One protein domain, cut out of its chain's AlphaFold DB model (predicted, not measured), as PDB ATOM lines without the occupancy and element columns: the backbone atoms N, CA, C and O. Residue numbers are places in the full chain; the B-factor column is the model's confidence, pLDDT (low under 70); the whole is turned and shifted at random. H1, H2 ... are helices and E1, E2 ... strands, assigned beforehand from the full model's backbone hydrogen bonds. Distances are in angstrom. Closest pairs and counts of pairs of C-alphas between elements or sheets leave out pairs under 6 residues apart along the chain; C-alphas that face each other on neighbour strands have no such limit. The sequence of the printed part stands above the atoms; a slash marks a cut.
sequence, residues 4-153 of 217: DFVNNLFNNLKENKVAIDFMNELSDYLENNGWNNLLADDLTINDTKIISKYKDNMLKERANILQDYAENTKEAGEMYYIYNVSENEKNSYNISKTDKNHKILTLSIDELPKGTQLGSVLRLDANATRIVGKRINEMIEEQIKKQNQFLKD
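AT A GLANCE: This is residues 4 to 153 of the 217 residues of an uncharacterized protein of Clostridium sp. CAG_433_25_7 (UniProt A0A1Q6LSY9). A small, strongly twisted sheet of three strands, E1 to E3, sits beside a pair of long helices, H3 and H4, which lie side by side and run opposite ways. Near the beginning of H4, helix H2 touches it and runs past it, lengthening the whole, and short H1 lies off at that same end. The printed part has 150 residues, with the order H1 H2 H3 E1 E2 E3 H4; the sheet's order is E1, E2, E3, all antiparallel, and the class is mostly helix. It is compact, with a radius of gyration of the C-alphas of 16.1 A, yet elongated in outline, spanning 57 by 34 by 31 A.

IN THESE COORDINATES: Begin with the sheet: find C-alpha 80 at (215.816, 418.770, 439.203), where E1, residues 80 to 85, begins. E2 is residues 92 to 97, 16.0 A long, and E3 is residues 104 to 108. Then look for H3, residues 52 to 72, 30.1 A long. H4, the longest helix, is residues 126 to 153; it runs 40.9 A from C-alpha 126 at (216.861, 408.264, 445.770) to C-alpha 153 at (201.551, 400.538, 408.692). H2 is residues 17 to 32, 22.6 A long, and H1 is residues 4 to 10, with C-alpha 4 at (221.047, 429.343, 448.921).

HOW THE PARTS SIT: E1, E2 and E3 form a meander, each strand the antiparallel neighbour of the one before. In the hairpin of E1 and E2, look at N 83 and O 94, 2.9 A apart and within hydrogen-bond range. In the hairpin of E2 and E3, N 95 and O 105 are within range at 2.7 A. On edge strand E1, residues 80 to 81 also pair, antiparallel, with residues 121 to 122. H3 is on the sheet but only grazes it, with its residues 63 to 70. H3 and H4 touch, opposite ways at a shallow tilt of 28 degrees; their closest C-alphas, those of Arg 62 and Ile 136, are 6.1 A apart. H2 touches H4 with residues 22 to 29 alone, the same way at a shallow tilt of 19 degrees; the closest C-alphas, those of Leu 26 and Ala 126, are 5.8 A apart. H1 touches no helix and is not on the sheet. In H1, H2, H3 and H4 every O i to N i+4 pair is within hydrogen-bond range.

THE WHOLE: The C-alphas of Glu 15 and Asp 153, the two farthest apart, are 57.8 A from each other. The printed part has no cut. Two links are long: residues 33 to 51, from H2 to H3, and residues 109 to 125, from E3 to H4. The mean pLDDT of the printed part is 80.8; look for values under 70 at residues 4 to 20, 33 to 34, 100 to 102 and 124 to 126.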
ATOM      1  N   ASP A   4     220.651 429.981 447.673       44.00
ATOM      2  CA  ASP A   4     221.047 429.343 448.921       44.00
ATOM      3  C   ASP A   4     220.603 427.887 449.070       44.00
ATOM      4  O   ASP A   4     221.251 427.193 449.825       44.00
ATOM      5  N   PHE A   5     219.542 427.377 448.427       45.72
ATOM      6  CA  PHE A   5     219.132 425.979 448.665       45.72
ATOM      7  C   PHE A   5     219.939 424.975 447.845       45.72
ATOM      8  O   PHE A   5     220.262 423.922 448.364       45.72
ATOM      9  N   VAL A   6     220.332 425.301 446.612       47.03
ATOM     10  CA  VAL A   6     221.233 424.444 445.814       47.03
ATOM     11  C   VAL A   6     222.655 424.529 446.361       47.03
ATOM     12  O   VAL A   6     223.314 423.503 446.509       47.03
ATOM     13  N   ASN A   7     223.062 425.728 446.797       44.31
ATOM     14  CA  ASN A   7     224.273 425.910 447.589       44.31
ATOM     15  C   ASN A   7     224.192 425.162 448.935       44.31
ATOM     16  O   ASN A   7     225.164 424.531 449.316       44.31
ATOM     17  N   ASN A   8     223.058 425.151 449.645       47.44
ATOM     18  CA  ASN A   8     222.903 424.411 450.909       47.44
ATOM     19  C   ASN A   8     222.631 422.913 450.724       47.44
ATOM     20  O   ASN A   8     222.863 422.166 451.670       47.44
ATOM     21  N   LEU A   9     222.169 422.460 449.554       53.34
ATOM     22  CA  LEU A   9     222.260 421.066 449.136       53.34
ATOM     23  C   LEU A   9     223.762 420.792 449.031       53.34
ATOM     24  O   LEU A   9     224.384 420.362 449.985       53.34
ATOM     25  N   PHE A  10     224.430 421.147 447.946       53.62
ATOM     26  CA  PHE A  10     225.727 420.537 447.665       53.62
ATOM     27  C   PHE A  10     226.893 421.048 448.534       53.62
ATOM     28  O   PHE A  10     227.835 420.288 448.758       53.62
ATOM     29  N   ASN A  11     226.825 422.256 449.112       47.59
ATOM     30  CA  ASN A  11     227.902 422.774 449.973       47.59
ATOM     31  C   ASN A  11     227.769 422.379 451.455       47.59
ATOM     32  O   ASN A  11     228.797 422.098 452.061       47.59
ATOM     33  N   ASN A  12     226.562 422.265 452.036       45.00
ATOM     34  CA  ASN A  12     226.415 421.730 453.410       45.00
ATOM     35  C   ASN A  12     226.340 420.189 453.448       45.00
ATOM     36  O   ASN A  12     226.536 419.592 454.507       45.00
ATOM     37  N   LEU A  13     226.071 419.524 452.315       51.00
ATOM     38  CA  LEU A  13     226.067 418.056 452.199       51.00
ATOM     39  C   LEU A  13     227.485 417.444 452.288       51.00
ATOM     40  O   LEU A  13     227.608 416.265 452.600       51.00
ATOM     41  N   LYS A  14     228.564 418.210 452.058       50.38
ATOM     42  CA  LYS A  14     229.944 417.677 452.059       50.38
ATOM     43  C   LYS A  14     230.458 417.227 453.434       50.38
ATOM     44  O   LYS A  14     231.419 416.467 453.486       50.38
ATOM     45  N   GLU A  15     229.823 417.645 454.533       55.16
ATOM     46  CA  GLU A  15     230.299 417.360 455.900       55.16
ATOM     47  C   GLU A  15     229.321 416.529 456.755       55.16
ATOM     48  O   GLU A  15     229.674 416.089 457.849       55.16
ATOM     49  N   ASN A  16     228.098 416.263 456.277       65.06
ATOM     50  CA  ASN A  16     227.091 415.502 457.024       65.06
ATOM     51  C   ASN A  16     227.046 414.035 456.564       65.06
ATOM     52  O   ASN A  16     226.876 413.746 455.385       65.06
ATOM     53  N   LYS A  17     227.130 413.081 457.497       69.62
ATOM     54  CA  LYS A  17     227.086 411.643 457.185       69.62
ATOM     55  C   LYS A  17     225.852 411.235 456.362       69.62
ATOM     56  O   LYS A  17     225.991 410.508 455.391       69.62
ATOM     57  N   VAL A  18     224.671 411.755 456.704       63.38
ATOM     58  CA  VAL A  18     223.406 411.434 456.010       63.38
ATOM     59  C   VAL A  18     223.450 411.870 454.543       63.38
ATOM     60  O   VAL A  18     222.918 411.207 453.661       63.38
ATOM     61  N   ALA A  19     224.113 412.990 454.287       63.09
ATOM     62  CA  ALA A  19     224.272 413.563 452.967       63.09
ATOM     63  C   ALA A  19     225.232 412.763 452.083       63.09
ATOM     64  O   ALA A  19     224.947 412.519 450.914       63.09
ATOM     65  N   ILE A  20     226.361 412.349 452.661       68.06
ATOM     66  CA  ILE A  20     227.358 411.509 451.995       68.06
ATOM     67  C   ILE A  20     226.750 410.145 451.663       68.06
ATOM     68  O   ILE A  20     226.881 409.685 450.532       68.06
ATOM     69  N   ASP A  21     226.043 409.534 452.617       72.12
ATOM     70  CA  ASP A  21     225.367 408.250 452.419       72.12
ATOM     71  C   ASP A  21     224.332 408.348 451.279       72.12
ATOM     72  O   ASP A  21     224.316 407.500 450.389       72.12
ATOM     73  N   PHE A  22     223.554 409.436 451.231       70.62
ATOM     74  CA  PHE A  22     222.627 409.714 450.131       70.62
ATOM     75  C   PHE A  22     223.337 409.895 448.773       70.62
ATOM     76  O   PHE A  22     222.920 409.315 447.772       70.62
ATOM     77  N   MET A  23     224.410 410.693 448.716       72.19
ATOM     78  CA  MET A  23     225.155 410.936 447.473       72.19
ATOM     79  C   MET A  23     225.796 409.657 446.935       72.19
ATOM     80  O   MET A  23     225.855 409.478 445.718       72.19
ATOM     81  N   ASN A  24     226.248 408.770 447.823       79.75
ATOM     82  CA  ASN A  24     226.775 407.464 447.448       79.75
ATOM     83  C   ASN A  24     225.667 406.564 446.889       79.75
ATOM     84  O   ASN A  24     225.835 406.045 445.795       79.75
ATOM     85  N   GLU A  25     224.514 406.457 447.559       76.88
ATOM     86  CA  GLU A  25     223.377 405.663 447.062       76.88
ATOM     87  C   GLU A  25     222.886 406.149 445.689       76.88
ATOM     88  O   GLU A  25     222.629 405.352 444.783       76.88
ATOM     89  N   LEU A  26     222.785 407.470 445.507       75.25
ATOM     90  CA  LEU A  26     222.406 408.052 444.225       75.25
ATOM     91  C   LEU A  26     223.479 407.801 443.159       75.25
ATOM     92  O   LEU A  26     223.129 407.460 442.032       75.25
ATOM     93  N   SER A  27     224.764 407.934 443.502       80.69
ATOM     94  CA  SER A  27     225.863 407.644 442.571       80.69
ATOM     95  C   SER A  27     225.850 406.179 442.138       80.69
ATOM     96  O   SER A  27     225.890 405.905 440.943       80.69
ATOM     97  N   ASP A  28     225.689 405.249 443.082       82.25
ATOM     98  CA  ASP A  28     225.598 403.815 442.804       82.25
ATOM     99  C   ASP A  28     224.427 403.515 441.859       82.25
ATOM    100  O   ASP A  28     224.562 402.737 440.915       82.25
ATOM    101  N   TYR A  29     223.267 404.150 442.062       76.75
ATOM    102  CA  TYR A  29     222.143 404.001 441.141       76.75
ATOM    103  C   TYR A  29     222.467 404.556 439.747       76.75
ATOM    104  O   TYR A  29     222.214 403.876 438.754       76.75
ATOM    105  N   LEU A  30     223.017 405.768 439.652       78.69
ATOM    106  CA  LEU A  30     223.295 406.428 438.372       78.69
ATOM    107  C   LEU A  30     224.392 405.718 437.568       78.69
ATOM    108  O   LEU A  30     224.258 405.577 436.358       78.69
ATOM    109  N   GLU A  31     225.445 405.222 438.217       81.00
ATOM    110  CA  GLU A  31     226.517 404.468 437.552       81.00
ATOM    111  C   GLU A  31     226.030 403.118 437.003       81.00
ATOM    112  O   GLU A  31     226.518 402.658 435.970       81.00
ATOM    113  N   ASN A  32     225.041 402.500 437.658       77.19
ATOM    114  CA  ASN A  32     224.492 401.202 437.261       77.19
ATOM    115  C   ASN A  32     223.260 401.290 436.343       77.19
ATOM    116  O   ASN A  32     222.792 400.258 435.861       77.19
ATOM    117  N   ASN A  33     222.715 402.484 436.098       69.12
ATOM    118  CA  ASN A  33     221.530 402.672 435.261       69.12
ATOM    119  C   ASN A  33     221.822 403.659 434.131       69.12
ATOM    120  O   ASN A  33     222.079 404.837 434.362       69.12
ATOM    121  N   GLY A  34     221.729 403.179 432.891       66.12
ATOM    122  CA  GLY A  34     221.859 404.030 431.713       66.12
ATOM    123  C   GLY A  34     220.672 404.983 431.575       66.12
ATOM    124  O   GLY A  34     219.516 404.564 431.666       66.12
ATOM    125  N   TRP A  35     220.958 406.259 431.316       71.75
ATOM    126  CA  TRP A  35     219.944 407.252 430.970       71.75
ATOM    127  C   TRP A  35     219.920 407.486 429.466       71.75
ATOM    128  O   TRP A  35     220.945 407.733 428.831       71.75
ATOM    129  N   ASN A  36     218.723 407.438 428.889       74.69
ATOM    130  CA  ASN A  36     218.543 407.705 427.471       74.69
ATOM    131  C   ASN A  36     218.599 409.216 427.216       74.69
ATOM    132  O   ASN A  36     217.677 409.962 427.569       74.69
ATOM    133  N   ASN A  37     219.671 409.673 426.565       79.62
ATOM    134  CA  ASN A  37     219.780 411.054 426.109       79.62
ATOM    135  C   ASN A  37     218.872 411.297 424.893       79.62
ATOM    136  O   ASN A  37     219.322 411.284 423.749       79.62
ATOM    137  N   LEU A  38     217.593 411.577 425.146       84.88
ATOM    138  CA  LEU A  38     216.604 411.867 424.098       84.88
ATOM    139  C   LEU A  38     216.901 413.133 423.277       84.88
ATOM    140  O   LEU A  38     216.194 413.404 422.312       84.88
ATOM    141  N   LEU A  39     217.895 413.937 423.663       81.25
ATOM    142  CA  LEU A  39     218.260 415.164 422.953       81.25
ATOM    143  C   LEU A  39     219.308 414.934 421.861       81.25
ATOM    144  O   LEU A  39     219.602 415.868 421.128       81.25
ATOM    145  N   ALA A  40     219.856 413.722 421.727       83.81
ATOM    146  CA  ALA A  40     220.793 413.407 420.653       83.81
ATOM    147  C   ALA A  40     220.153 413.637 419.273       83.81
ATOM    148  O   ALA A  40     219.013 413.220 419.046       83.81
ATOM    149  N   ASP A  41     220.880 414.283 418.357       78.75
ATOM    150  CA  ASP A  41     220.392 414.588 417.006       78.75
ATOM    151  C   ASP A  41     220.023 413.305 416.253       78.75
ATOM    152  O   ASP A  41     218.863 413.132 415.880       78.75
ATOM    153  N   ASP A  42     220.955 412.348 416.161       85.81
ATOM    154  CA  ASP A  42     220.690 411.004 415.639       85.81
ATOM    155  C   ASP A  42     220.437 410.000 416.773       85.81
ATOM    156  O   ASP A  42     221.301 409.214 417.168       85.81
ATOM    157  N   LEU A  43     219.233 410.062 417.344       90.25
ATOM    158  CA  LEU A  43     218.854 409.230 418.483       90.25
ATOM    159  C   LEU A  43     218.693 407.756 418.080       90.25
ATOM    160  O   LEU A  43     217.829 407.408 417.272       90.25
ATOM    161  N   THR A  44     219.488 406.893 418.713       90.81
ATOM    162  CA  THR A  44     219.362 405.432 418.658       90.81
ATOM    163  C   THR A  44     219.260 404.891 420.079       90.81
ATOM    164  O   THR A  44     220.088 405.222 420.925       90.81
ATOM    165  N   ILE A  45     218.241 404.075 420.347       89.94
ATOM    166  CA  ILE A  45     218.002 403.445 421.650       89.94
ATOM    167  C   ILE A  45     217.771 401.957 421.414       89.94
ATOM    168  O   ILE A  45     216.929 401.601 420.593       89.94
ATOM    169  N   ASN A  46     218.495 401.091 422.131       86.06
ATOM    170  CA  ASN A  46     218.401 399.631 421.988       86.06
ATOM    171  C   ASN A  46     218.501 399.184 420.516       86.06
ATOM    172  O   ASN A  46     217.607 398.514 420.000       86.06
ATOM    173  N   ASP A  47     219.539 399.661 419.821       88.00
ATOM    174  CA  ASP A  47     219.797 399.424 418.389       88.00
ATOM    175  C   ASP A  47     218.680 399.882 417.431       88.00
ATOM    176  O   ASP A  47     218.736 399.626 416.229       88.00
ATOM    177  N   THR A  48     217.679 400.610 417.934       90.69
ATOM    178  CA  THR A  48     216.569 401.147 417.145       90.69
ATOM    179  C   THR A  48     216.758 402.641 416.942       90.69
ATOM    180  O   THR A  48     216.779 403.420 417.901       90.69
ATOM    181  N   LYS A  49     216.879 403.060 415.683       93.88
ATOM    182  CA  LYS A  49     216.877 404.477 415.321       93.88
ATOM    183  C   LYS A  49     215.484 405.065 415.582       93.88
ATOM    184  O   LYS A  49     214.473 404.456 415.246       93.88
ATOM    185  N   ILE A  50     215.406 406.231 416.219       95.31
ATOM    186  CA  ILE A  50     214.128 406.856 416.599       95.31
ATOM    187  C   ILE A  50     213.780 407.949 415.597       95.31
ATOM    188  O   ILE A  50     214.601 408.839 415.388       95.31
ATOM    189  N   ILE A  51     212.599 407.899 414.976       95.56
ATOM    190  CA  ILE A  51     212.126 408.930 414.038       95.56
ATOM    191  C   ILE A  51     211.689 410.191 414.782       95.56
ATOM    192  O   ILE A  51     211.252 410.132 415.936       95.56
ATOM    193  N   SER A  52     211.754 411.331 414.103       93.75
ATOM    194  CA  SER A  52     211.541 412.668 414.670       93.75
ATOM    195  C   SER A  52     210.198 412.777 415.395       93.75
ATOM    196  O   SER A  52     210.144 413.153 416.565       93.75
ATOM    197  N   LYS A  53     209.120 412.298 414.758       94.75
ATOM    198  CA  LYS A  53     207.766 412.252 415.336       94.75
ATOM    199  C   LYS A  53     207.720 411.571 416.711       94.75
ATOM    200  O   LYS A  53     207.027 412.037 417.612       94.75
ATOM    201  N   TYR A  54     208.422 410.450 416.875       96.06
ATOM    202  CA  TYR A  54     208.413 409.693 418.128       96.06
ATOM    203  C   TYR A  54     209.426 410.225 419.138       96.06
ATOM    204  O   TYR A  54     209.132 410.206 420.330       96.06
ATOM    205  N   LYS A  55     210.553 410.788 418.685       94.69
ATOM    206  CA  LYS A  55     211.469 411.556 419.540       94.69
ATOM    207  C   LYS A  55     210.735 412.723 420.210       94.69
ATOM    208  O   LYS A  55     210.822 412.870 421.427       94.69
ATOM    209  N   ASP A  56     209.943 413.482 419.456       93.50
ATOM    210  CA  ASP A  56     209.149 414.596 419.988       93.50
ATOM    211  C   ASP A  56     208.103 414.126 421.008       93.50
ATOM    212  O   ASP A  56     207.963 414.718 422.085       93.50
ATOM    213  N   ASN A  57     207.411 413.018 420.720       95.31
ATOM    214  CA  ASN A  57     206.479 412.406 421.668       95.31
ATOM    215  C   ASN A  57     207.185 411.978 422.961       95.31
ATOM    216  O   ASN A  57     206.702 412.296 424.047       95.31
ATOM    217  N   MET A  58     208.347 411.321 422.863       94.56
ATOM    218  CA  MET A  58     209.136 410.912 424.029       94.56
ATOM    219  C   MET A  58     209.587 412.120 424.861       94.56
ATOM    220  O   MET A  58     209.513 412.085 426.089       94.56
ATOM    221  N   LEU A  59     210.033 413.207 424.220       90.62
ATOM    222  CA  LEU A  59     210.441 414.436 424.911       90.62
ATOM    223  C   LEU A  59     209.270 415.077 425.666       90.62
ATOM    224  O   LEU A  59     209.423 415.454 426.833       90.62
ATOM    225  N   LYS A  60     208.098 415.151 425.028       90.75
ATOM    226  CA  LYS A  60     206.870 415.675 425.634       90.75
ATOM    227  C   LYS A  60     206.392 414.808 426.798       90.75
ATOM    228  O   LYS A  60     206.095 415.329 427.871       90.75
ATOM    229  N   GLU A  61     206.339 413.493 426.620       92.88
ATOM    230  CA  GLU A  61     205.901 412.569 427.669       92.88
ATOM    231  C   GLU A  61     206.883 412.525 428.841       92.88
ATOM    232  O   GLU A  61     206.451 412.522 429.993       92.88
ATOM    233  N   ARG A  62     208.196 412.605 428.587       89.94
ATOM    234  CA  ARG A  62     209.204 412.759 429.645       89.94
ATOM    235  C   ARG A  62     208.945 414.014 430.476       89.94
ATOM    236  O   ARG A  62     208.981 413.939 431.703       89.94
ATOM    237  N   ALA A  63     208.683 415.151 429.828       85.94
ATOM    238  CA  ALA A  63     208.370 416.391 430.534       85.94
ATOM    239  C   ALA A  63     207.124 416.232 431.422       85.94
ATOM    240  O   ALA A  63     207.164 416.629 432.584       85.94
ATOM    241  N   ASN A  64     206.074 415.575 430.920       89.56
ATOM    242  CA  ASN A  64     204.873 415.282 431.706       89.56
ATOM    243  C   ASN A  64     205.178 414.366 432.900       89.56
ATOM    244  O   ASN A  64     204.793 414.688 434.014       89.56
ATOM    245  N   ILE A  65     205.931 413.273 432.717       90.38
ATOM    246  CA  ILE A  65     206.311 412.362 433.814       90.38
ATOM    247  C   ILE A  65     207.057 413.118 434.921       90.38
ATOM    248  O   ILE A  65     206.772 412.916 436.104       90.38
ATOM    249  N   LEU A  66     208.004 413.982 434.540       87.00
ATOM    250  CA  LEU A  66     208.778 414.796 435.474       87.00
ATOM    251  C   LEU A  66     207.888 415.796 436.220       87.00
ATOM    252  O   LEU A  66     207.969 415.887 437.443       87.00
ATOM    253  N   GLN A  67     207.032 416.524 435.503       85.38
ATOM    254  CA  GLN A  67     206.126 417.504 436.104       85.38
ATOM    255  C   GLN A  67     205.105 416.830 437.022       85.38
ATOM    256  O   GLN A  67     204.998 417.207 438.187       85.38
ATOM    257  N   ASP A  68     204.430 415.784 436.546       88.69
ATOM    258  CA  ASP A  68     203.440 415.032 437.313       88.69
ATOM    259  C   ASP A  68     204.055 414.476 438.599       88.69
ATOM    260  O   ASP A  68     203.459 414.569 439.672       88.69
ATOM    261  N   TYR A  69     205.253 413.887 438.523       87.75
ATOM    262  CA  TYR A  69     205.904 413.349 439.716       87.75
ATOM    263  C   TYR A  69     206.283 414.463 440.697       87.75
ATOM    264  O   TYR A  69     206.033 414.330 441.896       87.75
ATOM    265  N   ALA A  70     206.837 415.575 440.206       84.31
ATOM    266  CA  ALA A  70     207.209 416.712 441.042       84.31
ATOM    267  C   ALA A  70     206.003 417.356 441.738       84.31
ATOM    268  O   ALA A  70     206.080 417.675 442.923       84.31
ATOM    269  N   GLU A  71     204.883 417.523 441.031       85.44
ATOM    270  CA  GLU A  71     203.651 418.088 441.589       85.44
ATOM    271  C   GLU A  71     203.046 417.177 442.666       85.44
ATOM    272  O   GLU A  71     202.655 417.661 443.733       85.44
ATOM    273  N   ASN A  72     203.024 415.863 442.418       85.50
ATOM    274  CA  ASN A  72     202.449 414.867 443.328       85.50
ATOM    275  C   ASN A  72     203.301 414.574 444.564       85.50
ATOM    276  O   ASN A  72     202.818 413.922 445.483       85.50
ATOM    277  N   THR A  73     204.555 415.019 444.580       83.31
ATOM    278  CA  THR A  73     205.477 414.763 445.692       83.31
ATOM    279  C   THR A  73     206.084 416.044 446.240       83.31
ATOM    280  O   THR A  73     207.123 415.994 446.886       83.31
ATOM    281  N   LYS A  74     205.498 417.213 445.966       80.75
ATOM    282  CA  LYS A  74     206.065 418.540 446.277       80.75
ATOM    283  C   LYS A  74     206.585 418.698 447.716       80.75
ATOM    284  O   LYS A  74     207.554 419.416 447.945       80.75
ATOM    285  N   GLU A  75     205.966 418.024 448.681       80.56
ATOM    286  CA  GLU A  75     206.348 418.019 450.097       80.56
ATOM    287  C   GLU A  75     207.709 417.366 450.371       80.56
ATOM    288  O   GLU A  75     208.373 417.737 451.337       80.56
ATOM    289  N   ALA A  76     208.171 416.465 449.500       75.88
ATOM    290  CA  ALA A  76     209.491 415.836 449.582       75.88
ATOM    291  C   ALA A  76     210.619 416.715 448.985       75.88
ATOM    292  O   ALA A  76     211.731 416.249 448.736       75.88
ATOM    293  N   GLY A  77     210.344 417.994 448.703       76.38
ATOM    294  CA  GLY A  77     211.334 418.974 448.249       76.38
ATOM    295  C   GLY A  77     211.380 419.181 446.734       76.38
ATOM    296  O   GLY A  77     210.505 418.743 445.993       76.38
ATOM    297  N   GLU A  78     212.399 419.883 446.258       79.38
ATOM    298  CA  GLU A  78     212.527 420.238 444.842       79.38
ATOM    299  C   GLU A  78     213.139 419.095 444.025       79.38
ATOM    300  O   GLU A  78     214.048 418.412 444.494       79.38
ATOM    301  N   MET A  79     212.659 418.913 442.793       81.75
ATOM    302  CA  MET A  79     213.211 417.959 441.837       81.75
ATOM    303  C   MET A  79     213.830 418.698 440.654       81.75
ATOM    304  O   MET A  79     213.298 419.695 440.153       81.75
ATOM    305  N   TYR A  80     214.979 418.191 440.233       81.88
ATOM    306  CA  TYR A  80     215.816 418.770 439.203       81.88
ATOM    307  C   TYR A  80     216.095 417.739 438.116       81.88
ATOM    308  O   TYR A  80     216.163 416.541 438.383       81.88
ATOM    309  N   TYR A  81     216.269 418.202 436.885       84.75
ATOM    310  CA  TYR A  81     216.584 417.353 435.743       84.75
ATOM    311  C   TYR A  81     217.717 417.966 434.921       84.75
ATOM    312  O   TYR A  81     217.755 419.179 434.704       84.75
ATOM    313  N   ILE A  82     218.634 417.118 434.464       82.94
ATOM    314  CA  ILE A  82     219.788 417.539 433.672       82.94
ATOM    315  C   ILE A  82     219.397 417.665 432.209       82.94
ATOM    316  O   ILE A  82     219.165 416.663 431.528       82.94
ATOM    317  N   TYR A  83     219.350 418.913 431.748       76.56
ATOM    318  CA  TYR A  83     218.847 419.287 430.436       76.56
ATOM    319  C   TYR A  83     219.919 419.135 429.357       76.56
ATOM    320  O   TYR A  83     219.749 418.337 428.447       76.56
ATOM    321  N   ASN A  84     221.035 419.858 429.444       82.31
ATOM    322  CA  ASN A  84     222.117 419.785 428.460       82.31
ATOM    323  C   ASN A  84     223.476 420.097 429.098       82.31
ATOM    324  O   ASN A  84     223.560 420.540 430.245       82.31
ATOM    325  N   VAL A  85     224.546 419.862 428.338       84.38
ATOM    326  CA  VAL A  85     225.877 420.394 428.655       84.38
ATOM    327  C   VAL A  85     225.836 421.904 428.441       84.38
ATOM    328  O   VAL A  85     225.248 422.376 427.467       84.38
ATOM    329  N   SER A  86     226.425 422.666 429.357       84.62
ATOM    330  CA  SER A  86     226.504 424.115 429.211       84.62
ATOM    331  C   SER A  86     227.491 424.489 428.108       84.62
ATOM    332  O   SER A  86     228.646 424.072 428.120       84.62
ATOM    333  N   GLU A  87     227.041 425.308 427.158       84.31
ATOM    334  CA  GLU A  87     227.914 425.912 426.142       84.31
ATOM    335  C   GLU A  87     228.702 427.105 426.704       84.31
ATOM    336  O   GLU A  87     229.767 427.453 426.199       84.31
ATOM    337  N   ASN A  88     228.183 427.722 427.769       84.06
ATOM    338  CA  ASN A  88     228.747 428.928 428.371       84.06
ATOM    339  C   ASN A  88     229.766 428.611 429.469       84.06
ATOM    340  O   ASN A  88     230.668 429.407 429.724       84.06
ATOM    341  N   GLU A  89     229.629 427.457 430.125       86.12
ATOM    342  CA  GLU A  89     230.494 427.034 431.222       86.12
ATOM    343  C   GLU A  89     231.089 425.658 430.942       86.12
ATOM    344  O   GLU A  89     230.389 424.657 430.788       86.12
ATOM    345  N   LYS A  90     232.420 425.613 430.882       88.50
ATOM    346  CA  LYS A  90     233.158 424.386 430.606       88.50
ATOM    347  C   LYS A  90     232.950 423.369 431.730       88.50
ATOM    348  O   LYS A  90     233.118 423.708 432.895       88.50
ATOM    349  N   ASN A  91     232.724 422.109 431.353       87.56
ATOM    350  CA  ASN A  91     232.526 420.981 432.273       87.56
ATOM    351  C   ASN A  91     231.339 421.174 433.233       87.56
ATOM    352  O   ASN A  91     231.374 420.693 434.364       87.56
ATOM    353  N   SER A  92     230.286 421.841 432.766       87.56
ATOM    354  CA  SER A  92     229.070 422.069 433.541       87.56
ATOM    355  C   SER A  92     227.840 421.540 432.815       87.56
ATOM    356  O   SER A  92     227.794 421.476 431.582       87.56
ATOM    357  N   TYR A  93     226.809 421.212 433.584       86.75
ATOM    358  CA  TYR A  93     225.476 420.928 433.070       86.75
ATOM    359  C   TYR A  93     224.521 422.078 433.378       86.75
ATOM    360  O   TYR A  93     224.592 422.685 434.447       86.75
ATOM    361  N   ASN A  94     223.569 422.311 432.474       85.19
ATOM    362  CA  ASN A  94     222.376 423.082 432.788       85.19
ATOM    363  C   ASN A  94     221.295 422.148 433.332       85.19
ATOM    364  O   ASN A  94     220.962 421.114 432.745       85.19
ATOM    365  N   ILE A  95     220.719 422.546 434.451       85.62
ATOM    366  CA  ILE A  95     219.779 421.770 435.239       85.62
ATOM    367  C   ILE A  95     218.510 422.592 435.367       85.62
ATOM    368  O   ILE A  95     218.542 423.754 435.774       85.62
ATOM    369  N   SER A  96     217.382 421.993 435.012       82.56
ATOM    370  CA  SER A  96     216.083 422.639 435.120       82.56
ATOM    371  C   SER A  96     215.341 422.104 436.331       82.56
ATOM    372  O   SER A  96     215.279 420.891 436.555       82.56
ATOM    373  N   LYS A  97     214.762 423.010 437.115       81.50
ATOM    374  CA  LYS A  97     213.772 422.620 438.113       81.50
ATOM    375  C   LYS A  97     212.520 422.135 437.384       81.50
ATOM    376  O   LYS A  97     212.019 422.826 436.505       81.50
ATOM    377  N   THR A  98     211.987 420.982 437.770       78.50
ATOM    378  CA  THR A  98     210.854 420.333 437.085       78.50
ATOM    379  C   THR A  98     209.495 420.997 437.361       78.50
ATOM    380  O   THR A  98     208.455 420.375 437.162       78.50
ATOM    381  N   ASP A  99     209.487 422.237 437.861       70.69
ATOM    382  CA  ASP A  99     208.274 423.029 438.049       70.69
ATOM    383  C   ASP A  99     207.948 423.853 436.790       70.69
ATOM    384  O   ASP A  99     208.710 423.918 435.825       70.69
ATOM    385  N   LYS A 100     206.786 424.512 436.790       67.62
ATOM    386  CA  LYS A 100     206.316 425.294 435.635       67.62
ATOM    387  C   LYS A 100     207.152 426.549 435.359       67.62
ATOM    388  O   LYS A 100     206.996 427.152 434.299       67.62
ATOM    389  N   ASN A 101     208.050 426.943 436.264       69.38
ATOM    390  CA  ASN A 101     208.796 428.195 436.154       69.38
ATOM    391  C   ASN A 101     210.083 428.060 435.328       69.38
ATOM    392  O   ASN A 101     210.745 429.071 435.108       69.38
ATOM    393  N   HIS A 102     210.434 426.846 434.876       67.06
ATOM    394  CA  HIS A 102     211.557 426.569 433.967       67.06
ATOM    395  C   HIS A 102     212.866 427.255 434.379       67.06
ATOM    396  O   HIS A 102     213.647 427.713 433.546       67.06
ATOM    397  N   LYS A 103     213.123 427.349 435.687       77.69
ATOM    398  CA  LYS A 103     214.353 427.967 436.172       77.69
ATOM    399  C   LYS A 103     215.530 427.060 435.824       77.69
ATOM    400  O   LYS A 103     215.542 425.894 436.219       77.69
ATOM    401  N   ILE A 104     216.501 427.615 435.104       80.38
ATOM    402  CA  ILE A 104     217.741 426.935 434.723       80.38
ATOM    403  C   ILE A 104     218.847 427.341 435.698       80.38
ATOM    404  O   ILE A 104     218.974 428.511 436.067       80.38
ATOM    405  N   LEU A 105     219.622 426.354 436.126       83.25
ATOM    406  CA  LEU A 105     220.825 426.492 436.934       83.25
ATOM    407  C   LEU A 105     221.984 425.852 436.184       83.25
ATOM    408  O   LEU A 105     221.791 424.811 435.565       83.25
ATOM    409  N   THR A 106     223.174 426.423 436.289       84.75
ATOM    410  CA  THR A 106     224.397 425.806 435.770       84.75
ATOM    411  C   THR A 106     225.199 425.281 436.952       84.75
ATOM    412  O   THR A 106     225.446 426.042 437.884       84.75
ATOM    413  N   LEU A 107     225.553 423.993 436.948       82.81
ATOM    414  CA  LEU A 107     226.395 423.375 437.981       82.81
ATOM    415  C   LEU A 107     227.570 422.641 437.342       82.81
ATOM    416  O   LEU A 107     227.409 422.005 436.295       82.81
ATOM    417  N   SER A 108     228.731 422.698 437.997       85.06
ATOM    418  CA  SER A 108     229.906 421.935 437.577       85.06
ATOM    419  C   SER A 108     229.654 420.438 437.744       85.06
ATOM    420  O   SER A 108     229.028 420.006 438.712       85.06
ATOM    421  N   ILE A 109     230.181 419.623 436.828       85.00
ATOM    422  CA  ILE A 109     230.107 418.157 436.922       85.00
ATOM    423  C   ILE A 109     230.727 417.655 438.237       85.00
ATOM    424  O   ILE A 109     230.204 416.718 438.835       85.00
ATOM    425  N   ASP A 110     231.782 418.311 438.726       83.31
ATOM    426  CA  ASP A 110     232.478 417.934 439.966       83.31
ATOM    427  C   ASP A 110     231.641 418.175 441.239       83.31
ATOM    428  O   ASP A 110     231.989 417.705 442.323       83.31
ATOM    429  N   GLU A 111     230.544 418.927 441.127       79.25
ATOM    430  CA  GLU A 111     229.618 419.218 442.226       79.25
ATOM    431  C   GLU A 111     228.426 418.251 442.265       79.25
ATOM    432  O   GLU A 111     227.619 418.296 443.196       79.25
ATOM    433  N   LEU A 112     228.313 417.366 441.271       81.12
ATOM    434  CA  LEU A 112     227.198 416.442 441.095       81.12
ATOM    435  C   LEU A 112     227.562 415.018 441.557       81.12
ATOM    436  O   LEU A 112     228.741 414.673 441.650       81.12
ATOM    437  N   PRO A 113     226.561 414.161 441.851       80.12
ATOM    438  CA  PRO A 113     226.806 412.746 442.126       80.12
ATOM    439  C   PRO A 113     227.576 412.078 440.982       80.12
ATOM    440  O   PRO A 113     227.399 412.436 439.813       80.12
ATOM    441  N   LYS A 114     228.400 411.074 441.286       82.50
ATOM    442  CA  LYS A 114     229.082 410.324 440.224       82.50
ATOM    443  C   LYS A 114     228.062 409.555 439.379       82.50
ATOM    444  O   LYS A 114     226.944 409.301 439.816       82.50
ATOM    445  N   GLY A 115     228.414 409.269 438.127       78.88
ATOM    446  CA  GLY A 115     227.494 408.651 437.164       78.88
ATOM    447  C   GLY A 115     226.415 409.590 436.612       78.88
ATOM    448  O   GLY A 115     225.634 409.183 435.761       78.88
ATOM    449  N   THR A 116     226.382 410.853 437.042       82.44
ATOM    450  CA  THR A 116     225.440 411.851 436.534       82.44
ATOM    451  C   THR A 116     225.629 412.113 435.034       82.44
ATOM    452  O   THR A 116     226.707 412.494 434.573       82.44
ATOM    453  N   GLN A 117     224.547 411.954 434.270       84.50
ATOM    454  CA  GLN A 117     224.510 412.084 432.808       84.50
ATOM    455  C   GLN A 117     223.318 412.931 432.339       84.50
ATOM    456  O   GLN A 117     222.392 413.211 433.105       84.50
ATOM    457  N   LEU A 118     223.301 413.312 431.058       82.06
ATOM    458  CA  LEU A 118     222.141 413.966 430.446       82.06
ATOM    459  C   LEU A 118     220.866 413.135 430.631       82.06
ATOM    460  O   LEU A 118     220.871 411.922 430.449       82.06
ATOM    461  N   GLY A 119     219.769 413.802 430.993       74.38
ATOM    462  CA  GLY A 119     218.504 413.143 431.312       74.38
ATOM    463  C   GLY A 119     218.392 412.614 432.745       74.38
ATOM    464  O   GLY A 119     217.292 412.223 433.131       74.38
ATOM    465  N   SER A 120     219.464 412.652 433.550       79.38
ATOM    466  CA  SER A 120     219.403 412.262 434.966       79.38
ATOM    467  C   SER A 120     218.445 413.155 435.752       79.38
ATOM    468  O   SER A 120     218.339 414.362 435.506       79.38
ATOM    469  N   VAL A 121     217.785 412.557 436.744       81.06
ATOM    470  CA  VAL A 121     216.878 413.236 437.676       81.06
ATOM    471  C   VAL A 121     217.517 413.282 439.056       81.06
ATOM    472  O   VAL A 121     217.946 412.256 439.582       81.06
ATOM    473  N   LEU A 122     217.563 414.473 439.647       77.00
ATOM    474  CA  LEU A 122     218.222 414.746 440.917       77.00
ATOM    475  C   LEU A 122     217.212 415.264 441.944       77.00
ATOM    476  O   LEU A 122     216.519 416.261 441.725       77.00
ATOM    477  N   ARG A 123     217.160 414.592 443.091       74.31
ATOM    478  CA  ARG A 123     216.413 414.998 444.282       74.31
ATOM    479  C   ARG A 123     217.027 414.323 445.498       74.31
ATOM    480  O   ARG A 123     217.491 413.202 445.351       74.31
ATOM    481  N   LEU A 124     216.942 414.939 446.681       64.75
ATOM    482  CA  LEU A 124     217.268 414.324 447.985       64.75
ATOM    483  C   LEU A 124     216.306 413.178 448.393       64.75
ATOM    484  O   LEU A 124     215.893 413.070 449.542       64.75
ATOM    485  N   ASP A 125     215.908 412.357 447.432       67.38
ATOM    486  CA  ASP A 125     215.109 411.152 447.588       67.38
ATOM    487  C   ASP A 125     215.511 410.198 446.457       67.38
ATOM    488  O   ASP A 125     215.070 410.345 445.315       67.38
ATOM    489  N   ALA A 126     216.375 409.225 446.759       65.75
ATOM    490  CA  ALA A 126     216.861 408.264 445.770       65.75
ATOM    491  C   ALA A 126     215.713 407.421 445.178       65.75
ATOM    492  O   ALA A 126     215.776 406.996 444.019       65.75
ATOM    493  N   ASN A 127     214.605 407.245 445.919       74.81
ATOM    494  CA  ASN A 127     213.424 406.574 445.384       74.81
ATOM    495  C   ASN A 127     212.762 407.384 444.271       74.81
ATOM    496  O   ASN A 127     212.282 406.777 443.316       74.81
ATOM    497  N   ALA A 128     212.774 408.717 444.338       74.12
ATOM    498  CA  ALA A 128     212.249 409.559 443.270       74.12
ATOM    499  C   ALA A 128     213.005 409.333 441.958       74.12
ATOM    500  O   ALA A 128     212.379 409.049 440.934       74.12
ATOM    501  N   THR A 129     214.339 409.377 441.995       75.88
ATOM    502  CA  THR A 129     215.177 409.132 440.813       75.88
ATOM    503  C   THR A 129     214.909 407.748 440.220       75.88
ATOM    504  O   THR A 129     214.753 407.620 439.004       75.88
ATOM    505  N   ARG A 130     214.758 406.720 441.065       81.56
ATOM    506  CA  ARG A 130     214.447 405.354 440.624       81.56
ATOM    507  C   ARG A 130     213.053 405.220 440.010       81.56
ATOM    508  O   ARG A 130     212.905 404.620 438.948       81.56
ATOM    509  N   ILE A 131     212.026 405.763 440.663       86.50
ATOM    510  CA  ILE A 131     210.635 405.678 440.195       86.50
ATOM    511  C   ILE A 131     210.480 406.415 438.865       86.50
ATOM    512  O   ILE A 131     209.905 405.876 437.920       86.50
ATOM    513  N   VAL A 132     211.015 407.632 438.777       86.94
ATOM    514  CA  VAL A 132     210.949 408.443 437.560       86.94
ATOM    515  C   VAL A 132     211.763 407.810 436.436       86.94
ATOM    516  O   VAL A 132     211.252 407.692 435.324       86.94
ATOM    517  N   GLY A 133     212.981 407.339 436.721       83.50
ATOM    518  CA  GLY A 133     213.815 406.648 435.736       83.50
ATOM    519  C   GLY A 133     213.122 405.421 435.150       83.50
ATOM    520  O   GLY A 133     213.058 405.274 433.931       83.50
ATOM    521  N   LYS A 134     212.494 404.600 436.001       87.31
ATOM    522  CA  LYS A 134     211.697 403.455 435.553       87.31
ATOM    523  C   LYS A 134     210.545 403.880 434.633       87.31
ATOM    524  O   LYS A 134     210.410 403.316 433.553       87.31
ATOM    525  N   ARG A 135     209.758 404.893 435.019       91.81
ATOM    526  CA  ARG A 135     208.632 405.392 434.202       91.81
ATOM    527  C   ARG A 135     209.086 405.937 432.846       91.81
ATOM    528  O   ARG A 135     208.404 405.726 431.850       91.81
ATOM    529  N   ILE A 136     210.218 406.639 432.800       90.12
ATOM    530  CA  ILE A 136     210.786 407.155 431.548       90.12
ATOM    531  C   ILE A 136     211.225 405.998 430.645       90.12
ATOM    532  O   ILE A 136     210.930 406.027 429.454       90.12
ATOM    533  N   ASN A 137     211.878 404.971 431.193       88.88
ATOM    534  CA  ASN A 137     212.295 403.809 430.409       88.88
ATOM    535  C   ASN A 137     211.095 403.014 429.870       88.88
ATOM    536  O   ASN A 137     211.076 402.688 428.687       88.88
ATOM    537  N   GLU A 138     210.064 402.786 430.688       93.62
ATOM    538  CA  GLU A 138     208.809 402.157 430.242       93.62
ATOM    539  C   GLU A 138     208.139 402.959 429.112       93.62
ATOM    540  O   GLU A 138     207.716 402.385 428.108       93.62
ATOM    541  N   MET A 139     208.099 404.291 429.235       94.88
ATOM    542  CA  MET A 139     207.581 405.178 428.190       94.88
ATOM    543  C   MET A 139     208.385 405.060 426.889       94.88
ATOM    544  O   MET A 139     207.798 404.939 425.814       94.88
ATOM    545  N   ILE A 140     209.719 405.041 426.966       93.62
ATOM    546  CA  ILE A 140     210.587 404.891 425.791       93.62
ATOM    547  C   ILE A 140     210.310 403.563 425.080       93.62
ATOM    548  O   ILE A 140     210.134 403.548 423.861       93.62
ATOM    549  N   GLU A 141     210.216 402.457 425.823       94.62
ATOM    550  CA  GLU A 141     209.883 401.147 425.254       94.62
ATOM    551  C   GLU A 141     208.517 401.145 424.555       94.62
ATOM    552  O   GLU A 141     208.357 400.550 423.486       94.62
ATOM    553  N   GLU A 142     207.517 401.811 425.138       96.94
ATOM    554  CA  GLU A 142     206.191 401.942 424.534       96.94
ATOM    555  C   GLU A 142     206.233 402.764 423.237       96.94
ATOM    556  O   GLU A 142     205.644 402.361 422.230       96.94
ATOM    557  N   GLN A 143     206.957 403.884 423.226       97.12
ATOM    558  CA  GLN A 143     207.100 404.732 422.043       97.12
ATOM    559  C   GLN A 143     207.859 404.020 420.914       97.12
ATOM    560  O   GLN A 143     207.451 404.135 419.760       97.12
ATOM    561  N   ILE A 144     208.878 403.209 421.226       96.31
ATOM    562  CA  ILE A 144     209.558 402.358 420.233       96.31
ATOM    563  C   ILE A 144     208.572 401.360 419.607       96.31
ATOM    564  O   ILE A 144     208.518 401.225 418.385       96.31
ATOM    565  N   LYS A 145     207.732 400.694 420.413       97.19
ATOM    566  CA  LYS A 145     206.707 399.770 419.890       97.19
ATOM    567  C   LYS A 145     205.712 400.488 418.977       97.19
ATOM    568  O   LYS A 145     205.404 399.986 417.897       97.19
ATOM    569  N   LYS A 146     205.231 401.666 419.391       98.00
ATOM    570  CA  LYS A 146     204.314 402.489 418.588       98.00
ATOM    571  C   LYS A 146     204.964 402.948 417.281       98.00
ATOM    572  O   LYS A 146     204.295 402.918 416.254       98.00
ATOM    573  N   GLN A 147     206.239 403.337 417.305       97.50
ATOM    574  CA  GLN A 147     206.997 403.706 416.109       97.50
ATOM    575  C   GLN A 147     207.099 402.540 415.131       97.50
ATOM    576  O   GLN A 147     206.779 402.700 413.957       97.50
ATOM    577  N   ASN A 148     207.513 401.367 415.609       96.44
ATOM    578  CA  ASN A 148     207.688 400.195 414.753       96.44
ATOM    579  C   ASN A 148     206.366 399.778 414.102       96.44
ATOM    580  O   ASN A 148     206.339 399.422 412.926       96.44
ATOM    581  N   GLN A 149     205.258 399.876 414.843       97.56
ATOM    582  CA  GLN A 149     203.932 399.652 414.279       97.56
ATOM    583  C   GLN A 149     203.578 400.716 413.231       97.56
ATOM    584  O   GLN A 149     203.163 400.358 412.137       97.56
ATOM    585  N   PHE A 150     203.816 401.999 413.517       96.69
ATOM    586  CA  PHE A 150     203.584 403.084 412.562       96.69
ATOM    587  C   PHE A 150     204.363 402.891 411.256       96.69
ATOM    588  O   PHE A 150     203.772 402.991 410.190       96.69
ATOM    589  N   LEU A 151     205.657 402.567 411.321       96.50
ATOM    590  CA  LEU A 151     206.472 402.313 410.128       96.50
ATOM    591  C   LEU A 151     205.951 401.112 409.336       96.50
ATOM    592  O   LEU A 151     205.839 401.172 408.115       96.50
ATOM    593  N   LYS A 152     205.563 400.035 410.027       95.69
ATOM    594  CA  LYS A 152     204.944 398.871 409.389       95.69
ATOM    595  C   LYS A 152     203.643 399.236 408.672       95.69
ATOM    596  O   LYS A 152     203.430 398.771 407.559       95.69
ATOM    597  N   ASP A 153     202.814 400.079 409.280       94.62
ATOM    598  CA  ASP A 153     201.551 400.538 408.692       94.62
ATOM    599  C   ASP A 153     201.774 401.466 407.490       94.62
ATOM    600  O   ASP A 153     200.911 401.558 406.620       94.62
TER     601      ASP A 153